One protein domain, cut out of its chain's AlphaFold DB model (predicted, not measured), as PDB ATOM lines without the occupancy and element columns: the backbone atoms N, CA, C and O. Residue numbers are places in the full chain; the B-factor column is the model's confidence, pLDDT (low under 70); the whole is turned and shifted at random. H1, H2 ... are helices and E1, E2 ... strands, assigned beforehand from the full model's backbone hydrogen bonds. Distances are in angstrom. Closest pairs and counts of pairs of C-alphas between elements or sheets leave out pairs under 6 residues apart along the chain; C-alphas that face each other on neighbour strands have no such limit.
ATOM      1  N   ALA A   3      23.162  26.374  18.209       85.81
ATOM      2  CA  ALA A   3      24.422  27.030  18.576       85.81
ATOM      3  C   ALA A   3      25.251  26.134  19.506       85.81
ATOM      4  O   ALA A   3      24.792  25.815  20.597       85.81
ATOM      5  N   ASP A   4      26.457  25.728  19.098       86.62
ATOM      6  CA  ASP A   4      27.367  24.950  19.952       86.62
ATOM      7  C   ASP A   4      28.248  25.877  20.800       86.62
ATOM      8  O   ASP A   4      29.137  26.559  20.286       86.62
ATOM      9  N   LEU A   5      28.002  25.884  22.109       85.38
ATOM     10  CA  LEU A   5      28.683  26.736  23.082       85.38
ATOM     11  C   LEU A   5      29.885  26.053  23.749       85.38
ATOM     12  O   LEU A   5      30.595  26.697  24.517       85.38
ATOM     13  N   SER A   6      30.182  24.790  23.416       77.88
ATOM     14  CA  SER A   6      31.147  23.940  24.141       77.88
ATOM     15  C   SER A   6      32.578  24.484  24.245       77.88
ATOM     16  O   SER A   6      33.386  23.968  25.011       77.88
ATOM     17  N   LYS A   7      32.949  25.448  23.399       78.44
ATOM     18  CA  LYS A   7      34.303  26.020  23.335       78.44
ATOM     19  C   LYS A   7      34.321  27.542  23.430       78.44
ATOM     20  O   LYS A   7      35.339  28.135  23.092       78.44
ATOM     21  N   ALA A   8      33.202  28.164  23.809       72.50
ATOM     22  CA  ALA A   8      33.091  29.621  23.877       72.50
ATOM     23  C   ALA A   8      33.553  30.327  22.583       72.50
ATOM     24  O   ALA A   8      34.242  31.341  22.632       72.50
ATOM     25  N   ASN A   9      33.237  29.760  21.410       79.00
ATOM     26  CA  ASN A   9      33.695  30.312  20.135       79.00
ATOM     27  C   ASN A   9      33.138  31.743  19.963       79.00
ATOM     28  O   ASN A   9      31.913  31.877  19.859       79.00
ATOM     29  N   PRO A  10      33.988  32.787  19.874       70.88
ATOM     30  CA  PRO A  10      33.538  34.179  19.808       70.88
ATOM     31  C   PRO A  10      32.568  34.457  18.657       70.88
ATOM     32  O   PRO A  10      31.605  35.197  18.828       70.88
ATOM     33  N   ASN A  11      32.750  33.797  17.509       75.19
ATOM     34  CA  ASN A  11      31.855  33.959  16.361       75.19
ATOM     35  C   ASN A  11      30.457  33.395  16.649       75.19
ATOM     36  O   ASN A  11      29.453  33.974  16.247       75.19
ATOM     37  N   VAL A  12      30.380  32.272  17.372       77.56
ATOM     38  CA  VAL A  12      29.099  31.663  17.761       77.56
ATOM     39  C   VAL A  12      28.400  32.517  18.818       77.56
ATOM     40  O   VAL A  12      27.181  32.662  18.760       77.56
ATOM     41  N   LEU A  13      29.155  33.119  19.744       76.75
ATOM     42  CA  LEU A  13      28.626  34.035  20.761       76.75
ATOM     43  C   LEU A  13      28.097  35.337  20.142       76.75
ATOM     44  O   LEU A  13      27.024  35.801  20.523       76.75
ATOM     45  N   TYR A  14      28.791  35.881  19.142       75.12
ATOM     46  CA  TYR A  14      28.336  37.055  18.398       75.12
ATOM     47  C   TYR A  14      27.022  36.791  17.642       75.12
ATOM     48  O   TYR A  14      26.056  37.541  17.779       75.12
ATOM     49  N   GLU A  15      26.938  35.679  16.905       78.19
ATOM     50  CA  GLU A  15      25.713  35.275  16.197       78.19
ATOM     51  C   GLU A  15      24.551  34.973  17.157       78.19
ATOM     52  O   GLU A  15      23.394  35.300  16.873       78.19
ATOM     53  N   LEU A  16      24.851  34.378  18.316       77.75
ATOM     54  CA  LEU A  16      23.886  34.161  19.392       77.75
ATOM     55  C   LEU A  16      23.316  35.499  19.888       77.75
ATOM     56  O   LEU A  16      22.095  35.649  19.947       77.75
ATOM     57  N   ALA A  17      24.179  36.478  20.171       65.81
ATOM     58  CA  ALA A  17      23.782  37.810  20.624       65.81
ATOM     59  C   ALA A  17      22.933  38.548  19.576       65.81
ATOM     60  O   ALA A  17      21.858  39.055  19.900       65.81
ATOM     61  N   LEU A  18      23.345  38.533  18.302       71.62
ATOM     62  CA  LEU A  18      22.573  39.129  17.208       71.62
ATOM     63  C   LEU A  18      21.191  38.491  17.070       71.62
ATOM     64  O   LEU A  18      20.191  39.197  16.929       71.62
ATOM     65  N   ARG A  19      21.098  37.158  17.132       75.94
ATOM     66  CA  ARG A  19      19.806  36.464  17.038       75.94
ATOM     67  C   ARG A  19      18.900  36.724  18.227       75.94
ATOM     68  O   ARG A  19      17.689  36.841  18.022       75.94
ATOM     69  N   HIS A  20      19.463  36.848  19.425       71.00
ATOM     70  CA  HIS A  20      18.720  37.280  20.603       71.00
ATOM     71  C   HIS A  20      18.202  38.712  20.440       71.00
ATOM     72  O   HIS A  20      17.025  38.954  20.708       71.00
ATOM     73  N   ALA A  21      19.013  39.633  19.917       58.94
ATOM     74  CA  ALA A  21      18.601  41.017  19.680       58.94
ATOM     75  C   ALA A  21      17.419  41.121  18.699       58.94
ATOM     76  O   ALA A  21      16.499  41.903  18.916       58.94
ATOM     77  N   VAL A  22      17.383  40.279  17.660       65.94
ATOM     78  CA  VAL A  22      16.261  40.236  16.699       65.94
ATOM     79  C   VAL A  22      15.135  39.270  17.094       65.94
ATOM     80  O   VAL A  22      14.236  38.998  16.297       65.94
ATOM     81  N   GLY A  23      15.197  38.699  18.299       66.81
ATOM     82  CA  GLY A  23      14.210  37.769  18.845       66.81
ATOM     83  C   GLY A  23      13.939  36.528  18.003       66.81
ATOM     84  O   GLY A  23      12.820  36.005  18.009       66.81
ATOM     85  N   LYS A  24      14.957  36.056  17.277       74.19
ATOM     86  CA  LYS A  24      14.906  34.819  16.496       74.19
ATOM     87  C   LYS A  24      15.257  33.628  17.375       74.19
ATOM     88  O   LYS A  24      16.169  33.692  18.190       74.19
ATOM     89  N   CYS A  25      14.584  32.507  17.136       80.00
ATOM     90  CA  CYS A  25      14.818  31.285  17.893       80.00
ATOM     91  C   CYS A  25      16.274  30.789  17.804       80.00
ATOM     92  O   CYS A  25      16.823  30.589  16.702       80.00
ATOM     93  N   VAL A  26      16.843  30.488  18.973       81.75
ATOM     94  CA  VAL A  26      18.116  29.787  19.131       81.75
ATOM     95  C   VAL A  26      17.954  28.621  20.107       81.75
ATOM     96  O   VAL A  26      17.326  28.767  21.148       81.75
ATOM     97  N   ILE A  27      18.513  27.465  19.749       84.44
ATOM     98  CA  ILE A  27      18.617  26.275  20.597       84.44
ATOM     99  C   ILE A  27      20.110  26.056  20.862       84.44
ATOM    100  O   ILE A  27      20.828  25.600  19.965       84.44
ATOM    101  N   PRO A  28      20.612  26.427  22.046       83.75
ATOM    102  CA  PRO A  28      22.005  26.220  22.386       83.75
ATOM    103  C   PRO A  28      22.256  24.780  22.838       83.75
ATOM    104  O   PRO A  28      21.441  24.170  23.535       83.75
ATOM    105  N   ILE A  29      23.413  24.246  22.457       84.50
ATOM    106  CA  ILE A  29      23.931  22.944  22.879       84.50
ATOM    107  C   ILE A  29      25.328  23.127  23.475       84.50
ATOM    108  O   ILE A  29      26.075  24.011  23.057       84.50
ATOM    109  N   SER A  30      25.704  22.298  24.446       83.12
ATOM    110  CA  SER A  30      27.052  22.330  25.022       83.12
ATOM    111  C   SER A  30      27.499  20.955  25.490       83.12
ATOM    112  O   SER A  30      26.704  20.157  25.976       83.12
ATOM    113  N   GLY A  31      28.801  20.699  25.416       76.44
ATOM    114  CA  GLY A  31      29.446  19.651  26.190       76.44
ATOM    115  C   GLY A  31      29.257  19.893  27.689       76.44
ATOM    116  O   GLY A  31      29.130  21.034  28.142       76.44
ATOM    117  N   TRP A  32      29.211  18.815  28.469       62.38
ATOM    118  CA  TRP A  32      29.169  18.901  29.929       62.38
ATOM    119  C   TRP A  32      30.355  19.713  30.486       62.38
ATOM    120  O   TRP A  32      31.507  19.416  30.175       62.38
ATOM    121  N   GLY A  33      30.058  20.711  31.331       59.28
ATOM    122  CA  GLY A  33      31.052  21.474  32.100       59.28
ATOM    123  C   GLY A  33      31.750  22.632  31.373       59.28
ATOM    124  O   GLY A  33      32.745  23.131  31.884       59.28
ATOM    125  N   SER A  34      31.270  23.060  30.200       59.44
ATOM    126  CA  SER A  34      32.000  24.002  29.331       59.44
ATOM    127  C   SER A  34      31.253  25.294  28.972       59.44
ATOM    128  O   SER A  34      31.504  25.858  27.908       59.44
ATOM    129  N   LEU A  35      30.312  25.755  29.801       60.09
ATOM    130  CA  LEU A  35      29.579  26.994  29.523       60.09
ATOM    131  C   LEU A  35      30.297  28.208  30.134       60.09
ATOM    132  O   LEU A  35      30.593  28.181  31.330       60.09
ATOM    133  N   PRO A  36      30.552  29.273  29.350       56.31
ATOM    134  CA  PRO A  36      30.901  30.584  29.892       56.31
ATOM    135  C   PRO A  36      29.848  31.073  30.890       56.31
ATOM    136  O   PRO A  36      28.664  30.746  30.756       56.31
ATOM    137  N   PHE A  37      30.267  31.869  31.875       49.94
ATOM    138  CA  PHE A  37      29.375  32.308  32.951       49.94
ATOM    139  C   PHE A  37      28.164  33.107  32.418       49.94
ATOM    140  O   PHE A  37      27.053  32.914  32.906       49.94
ATOM    141  N   ASP A  38      28.340  33.857  31.322       44.12
ATOM    142  CA  ASP A  38      27.327  34.696  30.653       44.12
ATOM    143  C   ASP A  38      26.253  33.954  29.846       44.12
ATOM    144  O   ASP A  38      25.396  34.574  29.215       44.12
ATOM    145  N   VAL A  39      26.296  32.623  29.779       53.56
ATOM    146  CA  VAL A  39      25.287  31.820  29.061       53.56
ATOM    147  C   VAL A  39      24.663  30.738  29.939       53.56
ATOM    148  O   VAL A  39      23.782  30.015  29.476       53.56
ATOM    149  N   GLY A  40      25.051  30.658  31.218       52.06
ATOM    150  CA  GLY A  40      24.543  29.662  32.170       52.06
ATOM    151  C   GLY A  40      23.036  29.760  32.441       52.06
ATOM    152  O   GLY A  40      22.395  28.757  32.741       52.06
ATOM    153  N   TRP A  41      22.457  30.950  32.270       51.06
ATOM    154  CA  TRP A  41      21.019  31.233  32.360       51.06
ATOM    155  C   TRP A  41      20.207  30.857  31.107       51.06
ATOM    156  O   TRP A  41      18.978  30.807  31.160       51.06
ATOM    157  N   ILE A  42      20.855  30.575  29.970       62.22
ATOM    158  CA  ILE A  42      20.162  30.178  28.746       62.22
ATOM    159  C   ILE A  42      19.980  28.667  28.808       62.22
ATOM    160  O   ILE A  42      20.955  27.923  28.949       62.22
ATOM    161  N   ARG A  43      18.733  28.201  28.657       67.12
ATOM    162  CA  ARG A  43      18.406  26.772  28.610       67.12
ATOM    163  C   ARG A  43      19.195  26.097  27.480       67.12
ATOM    164  O   ARG A  43      18.809  26.149  26.316       67.12
ATOM    165  N   THR A  44      20.302  25.464  27.852       77.62
ATOM    166  CA  THR A  44      21.252  24.812  26.949       77.62
ATOM    167  C   THR A  44      21.110  23.304  27.075       77.62
ATOM    168  O   THR A  44      21.022  22.781  28.183       77.62
ATOM    169  N   ILE A  45      21.100  22.591  25.950       81.38
ATOM    170  CA  ILE A  45      21.018  21.129  25.939       81.38
ATOM    171  C   ILE A  45      22.427  20.558  26.149       81.38
ATOM    172  O   ILE A  45      23.287  20.732  25.277       81.38
ATOM    173  N   PRO A  46      22.697  19.872  27.273       79.12
ATOM    174  CA  PRO A  46      23.992  19.250  27.480       79.12
ATOM    175  C   PRO A  46      24.106  17.958  26.656       79.12
ATOM    176  O   PRO A  46      23.153  17.178  26.592       79.12
ATOM    177  N   PHE A  47      25.278  17.688  26.080       80.50
ATOM    178  CA  PHE A  47      25.597  16.405  25.445       80.50
ATOM    179  C   PHE A  47      26.956  15.862  25.900       80.50
ATOM    180  O   PHE A  47      27.845  16.597  26.334       80.50
ATOM    181  N   VAL A  48      27.117  14.542  25.805       80.75
ATOM    182  CA  VAL A  48      28.374  13.841  26.095       80.75
ATOM    183  C   VAL A  48      28.918  13.277  24.790       80.75
ATOM    184  O   VAL A  48      28.167  12.716  23.995       80.75
ATOM    185  N   ARG A  49      30.228  13.410  24.562       81.31
ATOM    186  CA  ARG A  49      30.912  12.917  23.353       81.31
ATOM    187  C   ARG A  49      31.163  11.407  23.419       81.31
ATOM    188  O   ARG A  49      32.303  10.956  23.395       81.31
ATOM    189  N   SER A  50      30.091  10.633  23.532       79.75
ATOM    190  CA  SER A  50      30.086   9.170  23.500       79.75
ATOM    191  C   SER A  50      28.916   8.682  22.651       79.75
ATOM    192  O   SER A  50      27.959   9.420  22.436       79.75
ATOM    193  N   GLU A  51      28.966   7.441  22.170       74.56
ATOM    194  CA  GLU A  51      27.919   6.880  21.304       74.56
ATOM    195  C   GLU A  51      26.529   6.927  21.967       74.56
ATOM    196  O   GLU A  51      25.570   7.425  21.381       74.56
ATOM    197  N   ILE A  52      26.445   6.545  23.246       70.50
ATOM    198  CA  ILE A  52      25.224   6.653  24.062       70.50
ATOM    199  C   ILE A  52      24.858   8.125  24.330       70.50
ATOM    200  O   ILE A  52      23.684   8.495  24.276       70.50
ATOM    201  N   GLY A  53      25.854   8.981  24.579       73.19
ATOM    202  CA  GLY A  53      25.658  10.412  24.825       73.19
ATOM    203  C   GLY A  53      25.101  11.174  23.619       73.19
ATOM    204  O   GLY A  53      24.314  12.103  23.797       73.19
ATOM    205  N   TYR A  54      25.439  10.756  22.396       78.12
ATOM    206  CA  TYR A  54      24.873  11.322  21.173       78.12
ATOM    207  C   TYR A  54      23.426  10.891  20.939       78.12
ATOM    208  O   TYR A  54      22.640  11.701  20.453       78.12
ATOM    209  N   ILE A  55      23.048   9.663  21.308       77.50
ATOM    210  CA  ILE A  55      21.656   9.197  21.208       77.50
ATOM    211  C   ILE A  55      20.754  10.012  22.148       77.50
ATOM    212  O   ILE A  55      19.713  10.512  21.719       77.50
ATOM    213  N   ASP A  56      21.173  10.209  23.402       74.62
ATOM    214  CA  ASP A  56      20.442  11.030  24.381       74.62
ATOM    215  C   ASP A  56      20.408  12.515  23.976       74.62
ATOM    216  O   ASP A  56      19.343  13.134  23.954       74.62
ATOM    217  N   GLY A  57      21.550  13.075  23.558       80.38
ATOM    218  CA  GLY A  57      21.632  14.455  23.072       80.38
ATOM    219  C   GLY A  57      20.751  14.708  21.845       80.38
ATOM    220  O   GLY A  57      20.061  15.725  21.779       80.38
ATOM    221  N   ARG A  58      20.708  13.756  20.904       83.75
ATOM    222  CA  ARG A  58      19.833  13.814  19.728       83.75
ATOM    223  C   ARG A  58      18.362  13.813  20.127       83.75
ATOM    224  O   ARG A  58      17.623  14.657  19.630       83.75
ATOM    225  N   LYS A  59      17.942  12.919  21.028       79.50
ATOM    226  CA  LYS A  59      16.547  12.848  21.484       79.50
ATOM    227  C   LYS A  59      16.095  14.169  22.118       79.50
ATOM    228  O   LYS A  59      15.047  14.696  21.761       79.50
ATOM    229  N   ARG A  60      16.923  14.757  22.987       78.62
ATOM    230  CA  ARG A  60      16.639  16.061  23.618       78.62
ATOM    231  C   ARG A  60      16.601  17.207  22.613       78.62
ATOM    232  O   ARG A  60      15.793  18.121  22.755       78.62
ATOM    233  N   LEU A  61      17.463  17.168  21.596       84.56
ATOM    234  CA  LEU A  61      17.446  18.149  20.514       84.56
ATOM    235  C   LEU A  61      16.178  18.021  19.660       84.56
ATOM    236  O   LEU A  61      15.579  19.040  19.330       84.56
ATOM    237  N   GLU A  62      15.747  16.800  19.335       85.56
ATOM    238  CA  GLU A  62      14.492  16.536  18.619       85.56
ATOM    239  C   GLU A  62      13.273  17.025  19.423       85.56
ATOM    240  O   GLU A  62      12.406  17.695  18.866       85.56
ATOM    241  N   GLU A  63      13.240  16.785  20.737       80.00
ATOM    242  CA  GLU A  63      12.197  17.294  21.641       80.00
ATOM    243  C   GLU A  63      12.180  18.831  21.694       80.00
ATOM    244  O   GLU A  63      11.123  19.449  21.550       80.00
ATOM    245  N   ALA A  64      13.349  19.464  21.840       77.94
ATOM    246  CA  ALA A  64      13.471  20.920  21.876       77.94
ATOM    247  C   ALA A  64      13.093  21.574  20.540       77.94
ATOM    248  O   ALA A  64      12.438  22.613  20.536       77.94
ATOM    249  N   LEU A  65      13.464  20.964  19.410       82.19
ATOM    250  CA  LEU A  65      13.045  21.399  18.077       82.19
ATOM    251  C   LEU A  65      11.535  21.236  17.888       82.19
ATOM    252  O   LEU A  65      10.893  22.137  17.352       82.19
ATOM    253  N   GLY A  66      10.961  20.122  18.347       80.56
ATOM    254  CA  GLY A  66       9.523  19.873  18.291       80.56
ATOM    255  C   GLY A  66       8.724  20.919  19.071       80.56
ATOM    256  O   GLY A  66       7.780  21.493  18.530       80.56
ATOM    257  N   ALA A  67       9.145  21.222  20.301       76.06
ATOM    258  CA  ALA A  67       8.544  22.276  21.119       76.06
ATOM    259  C   ALA A  67       8.715  23.662  20.472       76.06
ATOM    260  O   ALA A  67       7.744  24.392  20.300       76.06
ATOM    261  N   ALA A  68       9.928  23.985  20.017       76.12
ATOM    262  CA  ALA A  68      10.253  25.241  19.342       76.12
ATOM    263  C   ALA A  68       9.410  25.509  18.085       76.12
ATOM    264  O   ALA A  68       9.034  26.650  17.821       76.12
ATOM    265  N   LEU A  69       9.147  24.473  17.286       78.62
ATOM    266  CA  LEU A  69       8.364  24.583  16.055       78.62
ATOM    267  C   LEU A  69       6.859  24.685  16.322       78.62
ATOM    268  O   LEU A  69       6.151  25.287  15.518       78.62
ATOM    269  N   LYS A  70       6.375  24.093  17.419       74.19
ATOM    270  CA  LYS A  70       4.951  24.053  17.764       74.19
ATOM    271  C   LYS A  70       4.505  25.273  18.571       74.19
ATOM    272  O   LYS A  70       3.492  25.878  18.239       74.19
ATOM    273  N   ASP A  71       5.282  25.630  19.588       71.12
ATOM    274  CA  ASP A  71       4.921  26.624  20.607       71.12
ATOM    275  C   ASP A  71       5.780  27.903  20.506       71.12
ATOM    276  O   ASP A  71       5.573  28.869  21.240       71.12
ATOM    277  N   GLY A  72       6.739  27.934  19.571       65.25
ATOM    278  CA  GLY A  72       7.777  28.958  19.515       65.25
ATOM    279  C   GLY A  72       8.911  28.675  20.506       65.25
ATOM    280  O   GLY A  72       8.825  27.805  21.369       65.25
ATOM    281  N   CYS A  73      10.025  29.393  20.376       65.81
ATOM    282  CA  CYS A  73      11.142  29.258  21.317       65.81
ATOM    283  C   CYS A  73      10.956  30.198  22.501       65.81
ATOM    284  O   CYS A  73      10.559  31.349  22.306       65.81
ATOM    285  N   ASP A  74      11.292  29.719  23.703       58.97
ATOM    286  CA  ASP A  74      11.283  30.548  24.905       58.97
ATOM    287  C   ASP A  74      12.225  31.735  24.698       58.97
ATOM    288  O   ASP A  74      13.425  31.593  24.438       58.97
ATOM    289  N   ARG A  75      11.638  32.927  24.706       52.84
ATOM    290  CA  ARG A  75      12.368  34.167  24.488       52.84
ATOM    291  C   ARG A  75      13.099  34.495  25.770       52.84
ATOM    292  O   ARG A  75      12.445  34.729  26.788       52.84
ATOM    293  N   VAL A  76      14.426  34.561  25.681       51.97
ATOM    294  CA  VAL A  76      15.272  35.053  26.768       51.97
ATOM    295  C   VAL A  76      14.746  36.403  27.259       51.97
ATOM    296  O   VAL A  76      14.317  37.246  26.464       51.97
ATOM    297  N   THR A  77      14.751  36.589  28.577       41.84
ATOM    298  CA  THR A  77      14.143  37.728  29.280       41.84
ATOM    299  C   THR A  77      14.557  39.078  28.681       41.84
ATOM    300  O   THR A  77      13.706  39.937  28.463       41.84
ATOM    301  N   ALA A  78      15.821  39.224  28.268       38.44
ATOM    302  CA  ALA A  78      16.352  40.427  27.616       38.44
ATOM    303  C   ALA A  78      15.642  40.800  26.294       38.44
ATOM    304  O   ALA A  78      15.368  41.971  26.038       38.44
ATOM    305  N   THR A  79      15.283  39.820  25.460       41.75
ATOM    306  CA  THR A  79      14.562  40.053  24.196       41.75
ATOM    307  C   THR A  79      13.094  40.409  24.441       41.75
ATOM    308  O   THR A  79      12.516  41.211  23.705       41.75
ATOM    309  N   ARG A  80      12.476  39.812  25.468       45.22
ATOM    310  CA  ARG A  80      11.084  40.091  25.852       45.22
ATOM    311  C   ARG A  80      10.936  41.546  26.303       45.22
ATOM    312  O   ARG A  80      10.089  42.257  25.772       45.22
ATOM    313  N   ILE A  81      11.863  42.004  27.144       40.25
ATOM    314  CA  ILE A  81      11.943  43.385  27.639       40.25
ATOM    315  C   ILE A  81      12.145  44.384  26.486       40.25
ATOM    316  O   ILE A  81      11.427  45.381  26.397       40.25
ATOM    317  N   LEU A  82      13.060  44.106  25.549       41.56
ATOM    318  CA  LEU A  82      13.338  45.002  24.417       41.56
ATOM    319  C   LEU A  82      12.115  45.188  23.498       41.56
ATOM    320  O   LEU A  82      11.846  46.288  23.014       41.56
ATOM    321  N   GLN A  83      11.342  44.125  23.270       43.97
ATOM    322  CA  GLN A  83      10.214  44.162  22.341       43.97
ATOM    323  C   GLN A  83       8.899  44.612  22.989       43.97
ATOM    324  O   GLN A  83       8.061  45.196  22.304       43.97
TER     325      GLN A  83
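AT A GLANCE: This is residues 3 to 83 of the 297 residues of an uncharacterized protein of Chloroflexi bacterium (UniProt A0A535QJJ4). Two short parallel strands, E1 and E2, lie side by side in the middle, with the long helix H2 packed alongside them; helix H1 lies on the other side, away from H2. The small helix H3 makes one end of the longest axis, near the last residue of H1, and a wide loop, residues 32 to 44, joins the strands. The printed part has 81 residues with three named helices and two named strands, in the order H1 E1 E2 H2 H3, and is mostly helix. It is compact, with a radius of gyration of the C-alphas of 13.0 A and spans of 41 by 30 by 18 A.

HOW THE PARTS SIT: Residues 3 to 4 pair, parallel, with residues 28 to 29 of E1, residues 27 to 31. E1 and E2, residues 45 to 47, are parallel neighbours at 31 degrees; N 45 and O 28 are 2.9 A apart and N 30 and O 45 are 3.0 A apart, within hydrogen-bond range. The closest C-alphas of E2 and H2, residues 51 to 71, are those of Phe 47 and Gly 57, 5.0 A apart. H1, residues 10 to 21, is apart from H2 and E2. H1 and H3, residues 77 to 83, are close but not clearly touching: their closest C-alphas, of Ala 21 and Thr 79, are 6.1 A apart, at a steep tilt of 51 degrees, the same way. H2 and H3 are apart. In H1, H2 and H3 every O i to N i+4 pair is within hydrogen-bond range.

IN THESE COORDINATES: H1 begins at C-alpha 10, (33.538, 34.179, 19.808), and is 16.4 A long. E1 measures 13.9 A and E2 6.6 A. H2 measures 30.3 A. H3 measures 10.2 A and ends at C-alpha 83, (10.214, 44.162, 22.341).

THE WHOLE: The C-alphas farthest apart, of Glu 51 and Gln 83, are 41.3 A apart. The printed part has no cut. The link from E1 to E2 is long, with 13 residues; the others are tight. The mean pLDDT of the printed part is 70.2, and residue 17 and residues 21 to 23, 32 to 43 and 72 to 83 are under 70.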